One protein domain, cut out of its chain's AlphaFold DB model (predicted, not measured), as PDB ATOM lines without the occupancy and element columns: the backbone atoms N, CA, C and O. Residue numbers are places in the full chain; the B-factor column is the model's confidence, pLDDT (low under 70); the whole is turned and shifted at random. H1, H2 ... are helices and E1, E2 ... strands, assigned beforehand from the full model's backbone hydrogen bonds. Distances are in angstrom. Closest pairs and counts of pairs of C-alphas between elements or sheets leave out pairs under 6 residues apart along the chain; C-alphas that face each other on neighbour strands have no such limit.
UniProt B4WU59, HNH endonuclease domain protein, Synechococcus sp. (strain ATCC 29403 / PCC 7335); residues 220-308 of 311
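This is residues 220 to 308 of the 311 residues of the protein "HNH endonuclease domain protein" of Synechococcus sp. (strain ATCC 29403 / PCC 7335) (UniProt B4WU59). A short antiparallel hairpin, E1 and E2, lies in the middle of a rounded domain, with helices H1 and H2 on opposite sides of E1 and a second hairpin, E3 and E4, beyond E2. Two long stretches with no named element, residues 232 to 256 and 262 to 275, fill out much of the rest. The 89 printed residues hold two named helices and four named strands in the order H1 E1 E2 H2 E3 E4, the class mixed, with under half of the residues in named elements. The whole is compact, with a radius of gyration of the C-alphas of 11.6 A, and spans 28 by 26 by 26 A.

H1, residues 220 to 231, comes closest to E1, residues 257 to 261, at the C-alphas of Arg 227 and Ala 259, 5.3 A apart. E1 forms an antiparallel hairpin with E2, residues 276 to 280, at 141 degrees, with N 258 and O 279 within hydrogen-bond range at 2.8 A. The closest C-alphas of E1 and H2, residues 281 to 287, are those of Ala 260 and His 284, 6.5 A. H1 and H2 are apart. E3, residues 291 to 296, and E4, residues 302 to 307, form the other antiparallel hairpin, at 172 degrees, with N 292 and O 306 at 2.9 A, within hydrogen-bond range. The closest C-alphas of E2 and E3 are those of Gly 276 and Arg 295, 7.3 A. In H1 and H2 every O i to N i+4 pair is within hydrogen-bond range.

H1 begins at C-alpha 220, (-35.614, 9.605, -32.383), and is 15.3 A long. E1 measures 13.0 A, E2 13.1 A, H2 10.2 A and E3 15.1 A. E4, 15.5 A, ends at C-alpha 307, (-14.421, 20.282, -35.703).

The C-alphas farthest apart, of Gly 254 and Gly 268, are 30.5 A apart. The printed part has no cut. The links H1 to E1 and E1 to E2 are long. The mean pLDDT of the printed part is 76.9; residues 220 to 224, 233 to 237, 265 to 268 and 296 to 302 are under 70.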
ATOM      1  N   ARG A 220     -35.436  10.700 -33.354       39.97
ATOM      2  CA  ARG A 220     -35.614   9.605 -32.383       39.97
ATOM      3  C   ARG A 220     -35.290   8.198 -32.909       39.97
ATOM      4  O   ARG A 220     -34.912   7.347 -32.117       39.97
ATOM      5  N   ARG A 221     -35.474   7.909 -34.204       44.59
ATOM      6  CA  ARG A 221     -35.094   6.616 -34.813       44.59
ATOM      7  C   ARG A 221     -33.612   6.574 -35.189       44.59
ATOM      8  O   ARG A 221     -33.004   5.530 -34.968       44.59
ATOM      9  N   ARG A 222     -33.058   7.689 -35.683       50.41
ATOM     10  CA  ARG A 222     -31.616   7.859 -35.936       50.41
ATOM     11  C   ARG A 222     -30.830   7.677 -34.646       50.41
ATOM     12  O   ARG A 222     -29.952   6.823 -34.568       50.41
ATOM     13  N   ASP A 223     -31.258   8.388 -33.606       55.03
ATOM     14  CA  ASP A 223     -30.702   8.279 -32.269       55.03
ATOM     15  C   ASP A 223     -30.940   6.883 -31.726       55.03
ATOM     16  O   ASP A 223     -29.998   6.275 -31.265       55.03
ATOM     17  N   ALA A 224     -32.135   6.290 -31.821       62.28
ATOM     18  CA  ALA A 224     -32.347   4.946 -31.278       62.28
ATOM     19  C   ALA A 224     -31.454   3.872 -31.926       62.28
ATOM     20  O   ALA A 224     -31.054   2.930 -31.244       62.28
ATOM     21  N   SER A 225     -31.149   3.959 -33.222       73.81
ATOM     22  CA  SER A 225     -30.261   3.003 -33.896       73.81
ATOM     23  C   SER A 225     -28.792   3.267 -33.583       73.81
ATOM     24  O   SER A 225     -28.111   2.344 -33.134       73.81
ATOM     25  N   LEU A 226     -28.324   4.513 -33.710       78.38
ATOM     26  CA  LEU A 226     -26.952   4.883 -33.357       78.38
ATOM     27  C   LEU A 226     -26.685   4.677 -31.861       78.38
ATOM     28  O   LEU A 226     -25.700   4.047 -31.501       78.38
ATOM     29  N   ARG A 227     -27.592   5.113 -30.984       78.94
ATOM     30  CA  ARG A 227     -27.542   4.901 -29.530       78.94
ATOM     31  C   ARG A 227     -27.482   3.424 -29.188       78.94
ATOM     32  O   ARG A 227     -26.664   3.048 -28.363       78.94
ATOM     33  N   ARG A 228     -28.294   2.563 -29.818       80.38
ATOM     34  CA  ARG A 228     -28.191   1.104 -29.615       80.38
ATOM     35  C   ARG A 228     -26.831   0.570 -30.058       80.38
ATOM     36  O   ARG A 228     -26.245  -0.228 -29.336       80.38
ATOM     37  N   ALA A 229     -26.315   1.025 -31.200       80.19
ATOM     38  CA  ALA A 229     -24.988   0.640 -31.668       80.19
ATOM     39  C   ALA A 229     -23.883   1.109 -30.705       80.19
ATOM     40  O   ALA A 229     -22.991   0.332 -30.382       80.19
ATOM     41  N   MET A 230     -23.964   2.337 -30.194       80.44
ATOM     42  CA  MET A 230     -23.013   2.882 -29.225       80.44
ATOM     43  C   MET A 230     -23.117   2.207 -27.850       80.44
ATOM     44  O   MET A 230     -22.091   1.962 -27.234       80.44
ATOM     45  N   LEU A 231     -24.319   1.831 -27.396       78.75
ATOM     46  CA  LEU A 231     -24.536   1.093 -26.141       78.75
ATOM     47  C   LEU A 231     -24.108  -0.381 -26.217       78.75
ATOM     48  O   LEU A 231     -23.863  -0.995 -25.184       78.75
ATOM     49  N   SER A 232     -24.025  -0.961 -27.419       71.25
ATOM     50  CA  SER A 232     -23.604  -2.358 -27.608       71.25
ATOM     51  C   SER A 232     -22.123  -2.610 -27.294       71.25
ATOM     52  O   SER A 232     -21.696  -3.759 -27.218       71.25
ATOM     53  N   SER A 233     -21.336  -1.549 -27.096       62.25
ATOM     54  CA  SER A 233     -19.954  -1.604 -26.620       62.25
ATOM     55  C   SER A 233     -19.871  -0.829 -25.296       62.25
ATOM     56  O   SER A 233     -20.131   0.372 -25.288       62.25
ATOM     57  N   PRO A 234     -19.579  -1.484 -24.159       51.78
ATOM     58  CA  PRO A 234     -19.606  -0.835 -22.853       51.78
ATOM     59  C   PRO A 234     -18.484   0.203 -22.747       51.78
ATOM     60  O   PRO A 234     -17.305  -0.133 -22.827       51.78
ATOM     61  N   GLY A 235     -18.852   1.471 -22.567       59.00
ATOM     62  CA  GLY A 235     -17.890   2.552 -22.383       59.00
ATOM     63  C   GLY A 235     -18.497   3.928 -22.626       59.00
ATOM     64  O   GLY A 235     -18.728   4.302 -23.771       59.00
ATOM     65  N   LEU A 236     -18.659   4.674 -21.527       57.34
ATOM     66  CA  LEU A 236     -18.958   6.110 -21.429       57.34
ATOM     67  C   LEU A 236     -20.375   6.530 -21.852       57.34
ATOM     68  O   LEU A 236     -20.754   6.414 -23.007       57.34
ATOM     69  N   CYS A 237     -21.120   7.094 -20.897       65.38
ATOM     70  CA  CYS A 237     -22.355   7.857 -21.126       65.38
ATOM     71  C   CYS A 237     -22.155   9.352 -20.821       65.38
ATOM     72  O   CYS A 237     -23.128  10.079 -20.631       65.38
ATOM     73  N   ASP A 238     -20.902   9.798 -20.740       83.25
ATOM     74  CA  ASP A 238     -20.558  11.190 -20.472       83.25
ATOM     75  C   ASP A 238     -20.390  11.956 -21.782       83.25
ATOM     76  O   ASP A 238     -20.039  11.383 -22.813       83.25
ATOM     77  N   CYS A 239     -20.632  13.265 -21.741       87.06
ATOM     78  CA  CYS A 239     -20.420  14.128 -22.895       87.06
ATOM     79  C   CYS A 239     -18.935  14.129 -23.306       87.06
ATOM     80  O   CYS A 239     -18.050  14.448 -22.515       87.06
ATOM     81  N   GLU A 240     -18.664  13.822 -24.569       88.69
ATOM     82  CA  GLU A 240     -17.323  13.672 -25.139       88.69
ATOM     83  C   GLU A 240     -16.846  14.925 -25.879       88.69
ATOM     84  O   GLU A 240     -15.823  14.890 -26.562       88.69
ATOM     85  N   TYR A 241     -17.563  16.043 -25.745       89.44
ATOM     86  CA  TYR A 241     -17.276  17.289 -26.456       89.44
ATOM     87  C   TYR A 241     -15.826  17.765 -26.274       89.44
ATOM     88  O   TYR A 241     -15.185  18.163 -27.242       89.44
ATOM     89  N   GLU A 242     -15.262  17.650 -25.067       86.94
ATOM     90  CA  GLU A 242     -13.874  18.052 -24.784       86.94
ATOM     91  C   GLU A 242     -12.816  17.214 -25.519       86.94
ATOM     92  O   GLU A 242     -11.668  17.642 -25.647       86.94
ATOM     93  N   ARG A 243     -13.190  16.031 -26.019       86.56
ATOM     94  CA  ARG A 243     -12.310  15.135 -26.784       86.56
ATOM     95  C   ARG A 243     -12.291  15.465 -28.274       86.56
ATOM     96  O   ARG A 243     -11.481  14.908 -29.009       86.56
ATOM     97  N   ILE A 244     -13.174  16.352 -28.735       86.75
ATOM     98  CA  ILE A 244     -13.230  16.774 -30.133       86.75
ATOM     99  C   ILE A 244     -12.126  17.802 -30.376       86.75
ATOM    100  O   ILE A 244     -12.081  18.857 -29.749       86.75
ATOM    101  N   ALA A 245     -11.229  17.535 -31.322       86.19
ATOM    102  CA  ALA A 245     -10.165  18.481 -31.630       86.19
ATOM    103  C   ALA A 245     -10.715  19.710 -32.375       86.19
ATOM    104  O   ALA A 245     -11.509  19.579 -33.309       86.19
ATOM    105  N   GLY A 246     -10.255  20.906 -31.998       82.31
ATOM    106  CA  GLY A 246     -10.612  22.161 -32.670       82.31
ATOM    107  C   GLY A 246     -11.936  22.795 -32.227       82.31
ATOM    108  O   GLY A 246     -12.363  23.764 -32.849       82.31
ATOM    109  N   VAL A 247     -12.585  22.290 -31.169       82.62
ATOM    110  CA  VAL A 247     -13.766  22.944 -30.575       82.62
ATOM    111  C   VAL A 247     -13.376  23.988 -29.530       82.62
ATOM    112  O   VAL A 247     -12.397  23.825 -28.798       82.62
ATOM    113  N   ALA A 248     -14.185  25.041 -29.399       84.19
ATOM    114  CA  ALA A 248     -14.090  25.951 -28.263       84.19
ATOM    115  C   ALA A 248     -14.506  25.212 -26.984       84.19
ATOM    116  O   ALA A 248     -15.623  24.686 -26.909       84.19
ATOM    117  N   LYS A 249     -13.619  25.177 -25.982       82.94
ATOM    118  CA  LYS A 249     -13.882  24.519 -24.697       82.94
ATOM    119  C   LYS A 249     -15.003  25.253 -23.969       82.94
ATOM    120  O   LYS A 249     -14.849  26.405 -23.576       82.94
ATOM    121  N   THR A 250     -16.138  24.586 -23.812       85.38
ATOM    122  CA  THR A 250     -17.295  25.111 -23.085       85.38
ATOM    123  C   THR A 250     -17.827  24.027 -22.166       85.38
ATOM    124  O   THR A 250     -17.905  22.868 -22.568       85.38
ATOM    125  N   ALA A 251     -18.206  24.401 -20.944       88.38
ATOM    126  CA  ALA A 251     -18.751  23.454 -19.981       88.38
ATOM    127  C   ALA A 251     -20.085  22.858 -20.462       88.38
ATOM    128  O   ALA A 251     -20.880  23.538 -21.133       88.38
ATOM    129  N   CYS A 252     -20.324  21.601 -20.081       86.44
ATOM    130  CA  CYS A 252     -21.623  20.945 -20.208       86.44
ATOM    131  C   CYS A 252     -22.700  21.738 -19.455       86.44
ATOM    132  O   CYS A 252     -22.425  22.403 -18.461       86.44
ATOM    133  N   ASP A 253     -23.938  21.646 -19.922       82.19
ATOM    134  CA  ASP A 253     -25.122  22.238 -19.287       82.19
ATOM    135  C   ASP A 253     -25.833  21.276 -18.316       82.19
ATOM    136  O   ASP A 253     -26.885  21.612 -17.783       82.19
ATOM    137  N   GLY A 254     -25.285  20.072 -18.109       77.12
ATOM    138  CA  GLY A 254     -25.897  19.026 -17.281       77.12
ATOM    139  C   GLY A 254     -27.116  18.345 -17.915       77.12
ATOM    140  O   GLY A 254     -27.775  17.552 -17.247       77.12
ATOM    141  N   SER A 255     -27.431  18.632 -19.184       76.56
ATOM    142  CA  SER A 255     -28.517  17.959 -19.901       76.56
ATOM    143  C   SER A 255     -28.190  16.494 -20.202       76.56
ATOM    144  O   SER A 255     -27.032  16.068 -20.172       76.56
ATOM    145  N   ALA A 256     -29.233  15.714 -20.504       79.00
ATOM    146  CA  ALA A 256     -29.079  14.321 -20.894       79.00
ATOM    147  C   ALA A 256     -28.156  14.183 -22.116       79.00
ATOM    148  O   ALA A 256     -28.199  14.987 -23.051       79.00
ATOM    149  N   VAL A 257     -27.328  13.141 -22.089       83.69
ATOM    150  CA  VAL A 257     -26.372  12.831 -23.149       83.69
ATOM    151  C   VAL A 257     -27.046  11.967 -24.215       83.69
ATOM    152  O   VAL A 257     -27.727  10.981 -23.920       83.69
ATOM    153  N   GLU A 258     -26.854  12.354 -25.469       84.69
ATOM    154  CA  GLU A 258     -27.433  11.744 -26.658       84.69
ATOM    155  C   GLU A 258     -26.323  11.297 -27.615       84.69
ATOM    156  O   GLU A 258     -25.207  11.818 -27.593       84.69
ATOM    157  N   ALA A 259     -26.621  10.296 -28.446       86.06
ATOM    158  CA  ALA A 259     -25.698   9.842 -29.477       86.06
ATOM    159  C   ALA A 259     -25.818  10.768 -30.691       86.06
ATOM    160  O   ALA A 259     -26.872  10.814 -31.317       86.06
ATOM    161  N   ALA A 260     -24.744  11.468 -31.038       87.00
ATOM    162  CA  ALA A 260     -24.676  12.356 -32.189       87.00
ATOM    163  C   ALA A 260     -23.817  11.744 -33.301       87.00
ATOM    164  O   ALA A 260     -22.791  11.106 -33.045       87.00
ATOM    165  N   HIS A 261     -24.214  11.958 -34.556       86.94
ATOM    166  CA  HIS A 261     -23.430  11.514 -35.708       86.94
ATOM    167  C   HIS A 261     -22.218  12.421 -35.939       86.94
ATOM    168  O   HIS A 261     -22.355  13.636 -36.068       86.94
ATOM    169  N   ILE A 262     -21.040  11.815 -36.100       88.00
ATOM    170  CA  ILE A 262     -19.824  12.506 -36.553       88.00
ATOM    171  C   ILE A 262     -20.008  12.946 -38.010       88.00
ATOM    172  O   ILE A 262     -19.870  14.119 -38.340       88.00
ATOM    173  N   ILE A 263     -20.363  12.007 -38.888       83.06
ATOM    174  CA  ILE A 263     -20.769  12.285 -40.265       83.06
ATOM    175  C   ILE A 263     -22.296  12.204 -40.304       83.06
ATOM    176  O   ILE A 263     -22.836  11.115 -40.090       83.06
ATOM    177  N   PRO A 264     -23.012  13.307 -40.589       75.75
ATOM    178  CA  PRO A 264     -24.464  13.279 -40.696       75.75
ATOM    179  C   PRO A 264     -24.938  12.294 -41.766       75.75
ATOM    180  O   PRO A 264     -24.294  12.129 -42.805       75.75
ATOM    181  N   TYR A 265     -26.124  11.715 -41.577       64.56
ATOM    182  CA  TYR A 265     -26.740  10.823 -42.570       64.56
ATOM    183  C   TYR A 265     -26.862  11.480 -43.960       64.56
ATOM    184  O   TYR A 265     -26.598  10.850 -44.981       64.56
ATOM    185  N   ALA A 266     -27.146  12.789 -44.006       57.34
ATOM    186  CA  ALA A 266     -27.195  13.586 -45.241       57.34
ATOM    187  C   ALA A 266     -25.864  13.617 -46.029       57.34
ATOM    188  O   ALA A 266     -25.857  13.913 -47.226       57.34
ATOM    189  N   ARG A 267     -24.742  13.294 -45.369       61.00
ATOM    190  CA  ARG A 267     -23.394  13.166 -45.946       61.00
ATOM    191  C   ARG A 267     -22.936  11.701 -46.057       61.00
ATOM    192  O   ARG A 267     -21.746  11.442 -46.190       61.00
ATOM    193  N   GLY A 268     -23.864  10.741 -46.008       69.06
ATOM    194  CA  GLY A 268     -23.570   9.307 -46.119       69.06
ATOM    195  C   GLY A 268     -23.115   8.646 -44.813       69.06
ATOM    196  O   GLY A 268     -22.563   7.547 -44.845       69.06
ATOM    197  N   GLY A 269     -23.328   9.299 -43.667       77.12
ATOM    198  CA  GLY A 269     -23.044   8.724 -42.355       77.12
ATOM    199  C   GLY A 269     -23.874   7.477 -42.050       77.12
ATOM    200  O   GLY A 269     -25.042   7.395 -42.422       77.12
ATOM    201  N   SER A 270     -23.277   6.513 -41.343       79.31
ATOM    202  CA  SER A 270     -23.949   5.270 -40.929       79.31
ATOM    203  C   SER A 270     -24.326   5.277 -39.445       79.31
ATOM    204  O   SER A 270     -23.661   5.941 -38.651       79.31
ATOM    205  N   ASP A 271     -25.320   4.477 -39.054       82.62
ATOM    206  CA  ASP A 271     -25.720   4.254 -37.650       82.62
ATOM    207  C   ASP A 271     -24.844   3.198 -36.956       82.62
ATOM    208  O   ASP A 271     -25.321   2.267 -36.306       82.62
ATOM    209  N   ARG A 272     -23.529   3.291 -37.150       84.94
ATOM    210  CA  ARG A 272     -22.549   2.401 -36.521       84.94
ATOM    211  C   ARG A 272     -21.790   3.162 -35.446       84.94
ATOM    212  O   ARG A 272     -21.550   4.355 -35.590       84.94
ATOM    213  N   ALA A 273     -21.335   2.451 -34.416       84.06
ATOM    214  CA  ALA A 273     -20.636   3.054 -33.278       84.06
ATOM    215  C   ALA A 273     -19.390   3.871 -33.679       84.06
ATOM    216  O   ALA A 273     -19.072   4.863 -33.033       84.06
ATOM    217  N   TRP A 274     -18.720   3.515 -34.784       85.31
ATOM    218  CA  TRP A 274     -17.575   4.279 -35.295       85.31
ATOM    219  C   TRP A 274     -17.939   5.693 -35.782       85.31
ATOM    220  O   TRP A 274     -17.059   6.541 -35.907       85.31
ATOM    221  N   ASN A 275     -19.214   5.951 -36.080       87.94
ATOM    222  CA  ASN A 275     -19.727   7.239 -36.545       87.94
ATOM    223  C   ASN A 275     -20.471   8.011 -35.440       87.94
ATOM    224  O   ASN A 275     -21.162   8.981 -35.738       87.94
ATOM    225  N   GLY A 276     -20.372   7.566 -34.186       88.62
ATOM    226  CA  GLY A 276     -21.081   8.158 -33.057       88.62
ATOM    227  C   GLY A 276     -20.160   8.848 -32.053       88.62
ATOM    228  O   GLY A 276     -19.031   8.409 -31.826       88.62
ATOM    229  N   VAL A 277     -20.675   9.904 -31.428       89.19
ATOM    230  CA  VAL A 277     -20.090  10.588 -30.268       89.19
ATOM    231  C   VAL A 277     -21.195  10.914 -29.262       89.19
ATOM    232  O   VAL A 277     -22.309  11.255 -29.654       89.19
ATOM    233  N   TRP A 278     -20.916  10.792 -27.969       89.19
ATOM    234  CA  TRP A 278     -21.861  11.141 -26.911       89.19
ATOM    235  C   TRP A 278     -21.796  12.636 -26.615       89.19
ATOM    236  O   TRP A 278     -20.732  13.147 -26.281       89.19
ATOM    237  N   LEU A 279     -22.913  13.356 -26.726       87.69
ATOM    238  CA  LEU A 279     -22.969  14.799 -26.478       87.69
ATOM    239  C   LEU A 279     -24.203  15.179 -25.666       87.69
ATOM    240  O   LEU A 279     -25.287  14.648 -25.887       87.69
ATOM    241  N   CYS A 280     -24.058  16.130 -24.742       85.69
ATOM    242  CA  CYS A 280     -25.217  16.771 -24.129       85.69
ATOM    243  C   CYS A 280     -25.950  17.646 -25.161       85.69
ATOM    244  O   CYS A 280     -25.389  18.002 -26.202       85.69
ATOM    245  N   SER A 281     -27.189  18.044 -24.873       81.56
ATOM    246  CA  SER A 281     -28.029  18.802 -25.811       81.56
ATOM    247  C   SER A 281     -27.357  20.086 -26.322       81.56
ATOM    248  O   SER A 281     -27.389  20.370 -27.523       81.56
ATOM    249  N   LYS A 282     -26.701  20.853 -25.441       83.50
ATOM    250  CA  LYS A 282     -25.947  22.062 -25.815       83.50
ATOM    251  C   LYS A 282     -24.814  21.768 -26.800       83.50
ATOM    252  O   LYS A 282     -24.681  22.451 -27.815       83.50
ATOM    253  N   HIS A 283     -23.990  20.763 -26.514       87.50
ATOM    254  CA  HIS A 283     -22.831  20.424 -27.344       87.50
ATOM    255  C   HIS A 283     -23.219  19.718 -28.643       87.50
ATOM    256  O   HIS A 283     -22.563  19.929 -29.663       87.50
ATOM    257  N   HIS A 284     -24.310  18.954 -28.642       84.44
ATOM    258  CA  HIS A 284     -24.884  18.374 -29.854       84.44
ATOM    259  C   HIS A 284     -25.234  19.485 -30.856       84.44
ATOM    260  O   HIS A 284     -24.743  19.477 -31.982       84.44
ATOM    261  N   ARG A 285     -25.953  20.528 -30.418       79.56
ATOM    262  CA  ARG A 285     -26.271  21.690 -31.273       79.56
ATOM    263  C   ARG A 285     -25.033  22.453 -31.741       79.56
ATOM    264  O   ARG A 285     -24.980  22.904 -32.880       79.56
ATOM    265  N   ALA A 286     -24.026  22.605 -30.881       80.75
ATOM    266  CA  ALA A 286     -22.796  23.316 -31.237       80.75
ATOM    267  C   ALA A 286     -22.001  22.611 -32.353       80.75
ATOM    268  O   ALA A 286     -21.299  23.271 -33.125       80.75
ATOM    269  N   THR A 287     -22.119  21.284 -32.438       81.50
ATOM    270  CA  THR A 287     -21.336  20.414 -33.328       81.50
ATOM    271  C   THR A 287     -22.106  19.883 -34.531       81.50
ATOM    272  O   THR A 287     -21.488  19.340 -35.449       81.50
ATOM    273  N   GLU A 288     -23.425  20.064 -34.575       80.81
ATOM    274  CA  GLU A 288     -24.282  19.530 -35.630       80.81
ATOM    275  C   GLU A 288     -23.789  19.943 -37.029       80.81
ATOM    276  O   GLU A 288     -23.651  21.124 -37.351       80.81
ATOM    277  N   GLY A 289     -23.466  18.946 -37.862       75.69
ATOM    278  CA  GLY A 289     -22.977  19.152 -39.232       75.69
ATOM    279  C   GLY A 289     -21.539  19.679 -39.365       75.69
ATOM    280  O   GLY A 289     -21.059  19.828 -40.493       75.69
ATOM    281  N   LYS A 290     -20.842  19.918 -38.246       85.31
ATOM    282  CA  LYS A 290     -19.496  20.519 -38.178       85.31
ATOM    283  C   LYS A 290     -18.421  19.540 -37.716       85.31
ATOM    284  O   LYS A 290     -17.318  19.951 -37.369       85.31
ATOM    285  N   LEU A 291     -18.731  18.251 -37.660       84.94
ATOM    286  CA  LEU A 291     -17.778  17.213 -37.291       84.94
ATOM    287  C   LEU A 291     -17.261  16.475 -38.527       84.94
ATOM    288  O   LEU A 291     -17.927  16.355 -39.555       84.94
ATOM    289  N   SER A 292     -16.037  15.974 -38.408       86.94
ATOM    290  CA  SER A 292     -15.401  15.082 -39.372       86.94
ATOM    291  C   SER A 292     -14.514  14.073 -38.650       86.94
ATOM    292  O   SER A 292     -14.150  14.271 -37.488       86.94
ATOM    293  N   GLY A 293     -14.142  13.003 -39.347       86.81
ATOM    294  CA  GLY A 293     -13.324  11.927 -38.797       86.81
ATOM    295  C   GLY A 293     -14.155  10.698 -38.451       86.81
ATOM    296  O   GLY A 293     -15.168  10.423 -39.095       86.81
ATOM    297  N   ARG A 294     -13.684   9.919 -37.477       84.12
ATOM    298  CA  ARG A 294     -14.317   8.667 -37.041       84.12
ATOM    299  C   ARG A 294     -13.816   8.267 -35.657       84.12
ATOM    300  O   ARG A 294     -12.769   8.724 -35.212       84.12
ATOM    301  N   ARG A 295     -14.520   7.346 -35.017       80.25
ATOM    302  CA  ARG A 295     -14.035   6.615 -33.847       80.25
ATOM    303  C   ARG A 295     -13.299   5.352 -34.295       80.25
ATOM    304  O   ARG A 295     -13.781   4.625 -35.168       80.25
ATOM    305  N   THR A 296     -12.120   5.112 -33.729       67.88
ATOM    306  CA  THR A 296     -11.271   3.949 -34.029       67.88
ATOM    307  C   THR A 296     -11.134   3.049 -32.803       67.88
ATOM    308  O   THR A 296     -11.091   3.526 -31.676       67.88
ATOM    309  N   GLY A 297     -11.073   1.733 -33.025       59.59
ATOM    310  CA  GLY A 297     -10.778   0.744 -31.984       59.59
ATOM    311  C   GLY A 297     -11.999   0.096 -31.299       59.59
ATOM    312  O   GLY A 297     -13.104   0.639 -31.329       59.59
ATOM    313  N   PRO A 298     -11.809  -1.090 -30.685       48.91
ATOM    314  CA  PRO A 298     -12.874  -1.880 -30.052       48.91
ATOM    315  C   PRO A 298     -13.365  -1.312 -28.710       48.91
ATOM    316  O   PRO A 298     -14.459  -1.650 -28.274       48.91
ATOM    317  N   ALA A 299     -12.584  -0.442 -28.063       53.62
ATOM    318  CA  ALA A 299     -12.871   0.077 -26.724       53.62
ATOM    319  C   ALA A 299     -13.577   1.444 -26.710       53.62
ATOM    320  O   ALA A 299     -13.661   2.071 -25.659       53.62
ATOM    321  N   LEU A 300     -14.057   1.938 -27.860       53.38
ATOM    322  CA  LEU A 300     -14.716   3.247 -27.987       53.38
ATOM    323  C   LEU A 300     -13.897   4.459 -27.459       53.38
ATOM    324  O   LEU A 300     -14.411   5.576 -27.438       53.38
ATOM    325  N   SER A 301     -12.638   4.267 -27.058       55.09
ATOM    326  CA  SER A 301     -11.839   5.228 -26.290       55.09
ATOM    327  C   SER A 301     -11.098   6.249 -27.152       55.09
ATOM    328  O   SER A 301     -10.788   7.338 -26.672       55.09
ATOM    329  N   GLU A 302     -10.847   5.944 -28.427       64.94
ATOM    330  CA  GLU A 302     -10.139   6.841 -29.343       64.94
ATOM    331  C   GLU A 302     -11.113   7.592 -30.255       64.94
ATOM    332  O   GLU A 302     -11.566   7.112 -31.301       64.94
ATOM    333  N   VAL A 303     -11.430   8.820 -29.845       70.31
ATOM    334  CA  VAL A 303     -12.238   9.769 -30.613       70.31
ATOM    335  C   VAL A 303     -11.312  10.562 -31.539       70.31
ATOM    336  O   VAL A 303     -10.741  11.574 -31.141       70.31
ATOM    337  N   GLN A 304     -11.154  10.128 -32.793       81.06
ATOM    338  CA  GLN A 304     -10.425  10.885 -33.825       81.06
ATOM    339  C   GLN A 304     -11.381  11.817 -34.581       81.06
ATOM    340  O   GLN A 304     -11.532  11.740 -35.804       81.06
ATOM    341  N   VAL A 305     -12.071  12.679 -33.832       82.50
ATOM    342  CA  VAL A 305     -13.084  13.597 -34.361       82.50
ATOM    343  C   VAL A 305     -12.554  15.018 -34.312       82.50
ATOM    344  O   VAL A 305     -11.972  15.446 -33.314       82.50
ATOM    345  N   ARG A 306     -12.751  15.756 -35.402       84.75
ATOM    346  CA  ARG A 306     -12.332  17.152 -35.521       84.75
ATOM    347  C   ARG A 306     -13.505  18.034 -35.884       84.75
ATOM    348  O   ARG A 306     -14.329  17.661 -36.722       84.75
ATOM    349  N   PHE A 307     -13.523  19.221 -35.300       82.94
ATOM    350  CA  PHE A 307     -14.421  20.282 -35.703       82.94
ATOM    351  C   PHE A 307     -13.942  20.878 -37.026       82.94
ATOM    352  O   PHE A 307     -12.843  21.424 -37.128       82.94
ATOM    353  N   THR A 308     -14.758  20.748 -38.061       78.25
ATOM    354  CA  THR A 308     -14.569  21.460 -39.317       78.25
ATOM    355  C   THR A 308     -15.137  22.856 -39.123       78.25
ATOM    356  O   THR A 308     -16.353  23.042 -39.194       78.25
TER     357      THR A 308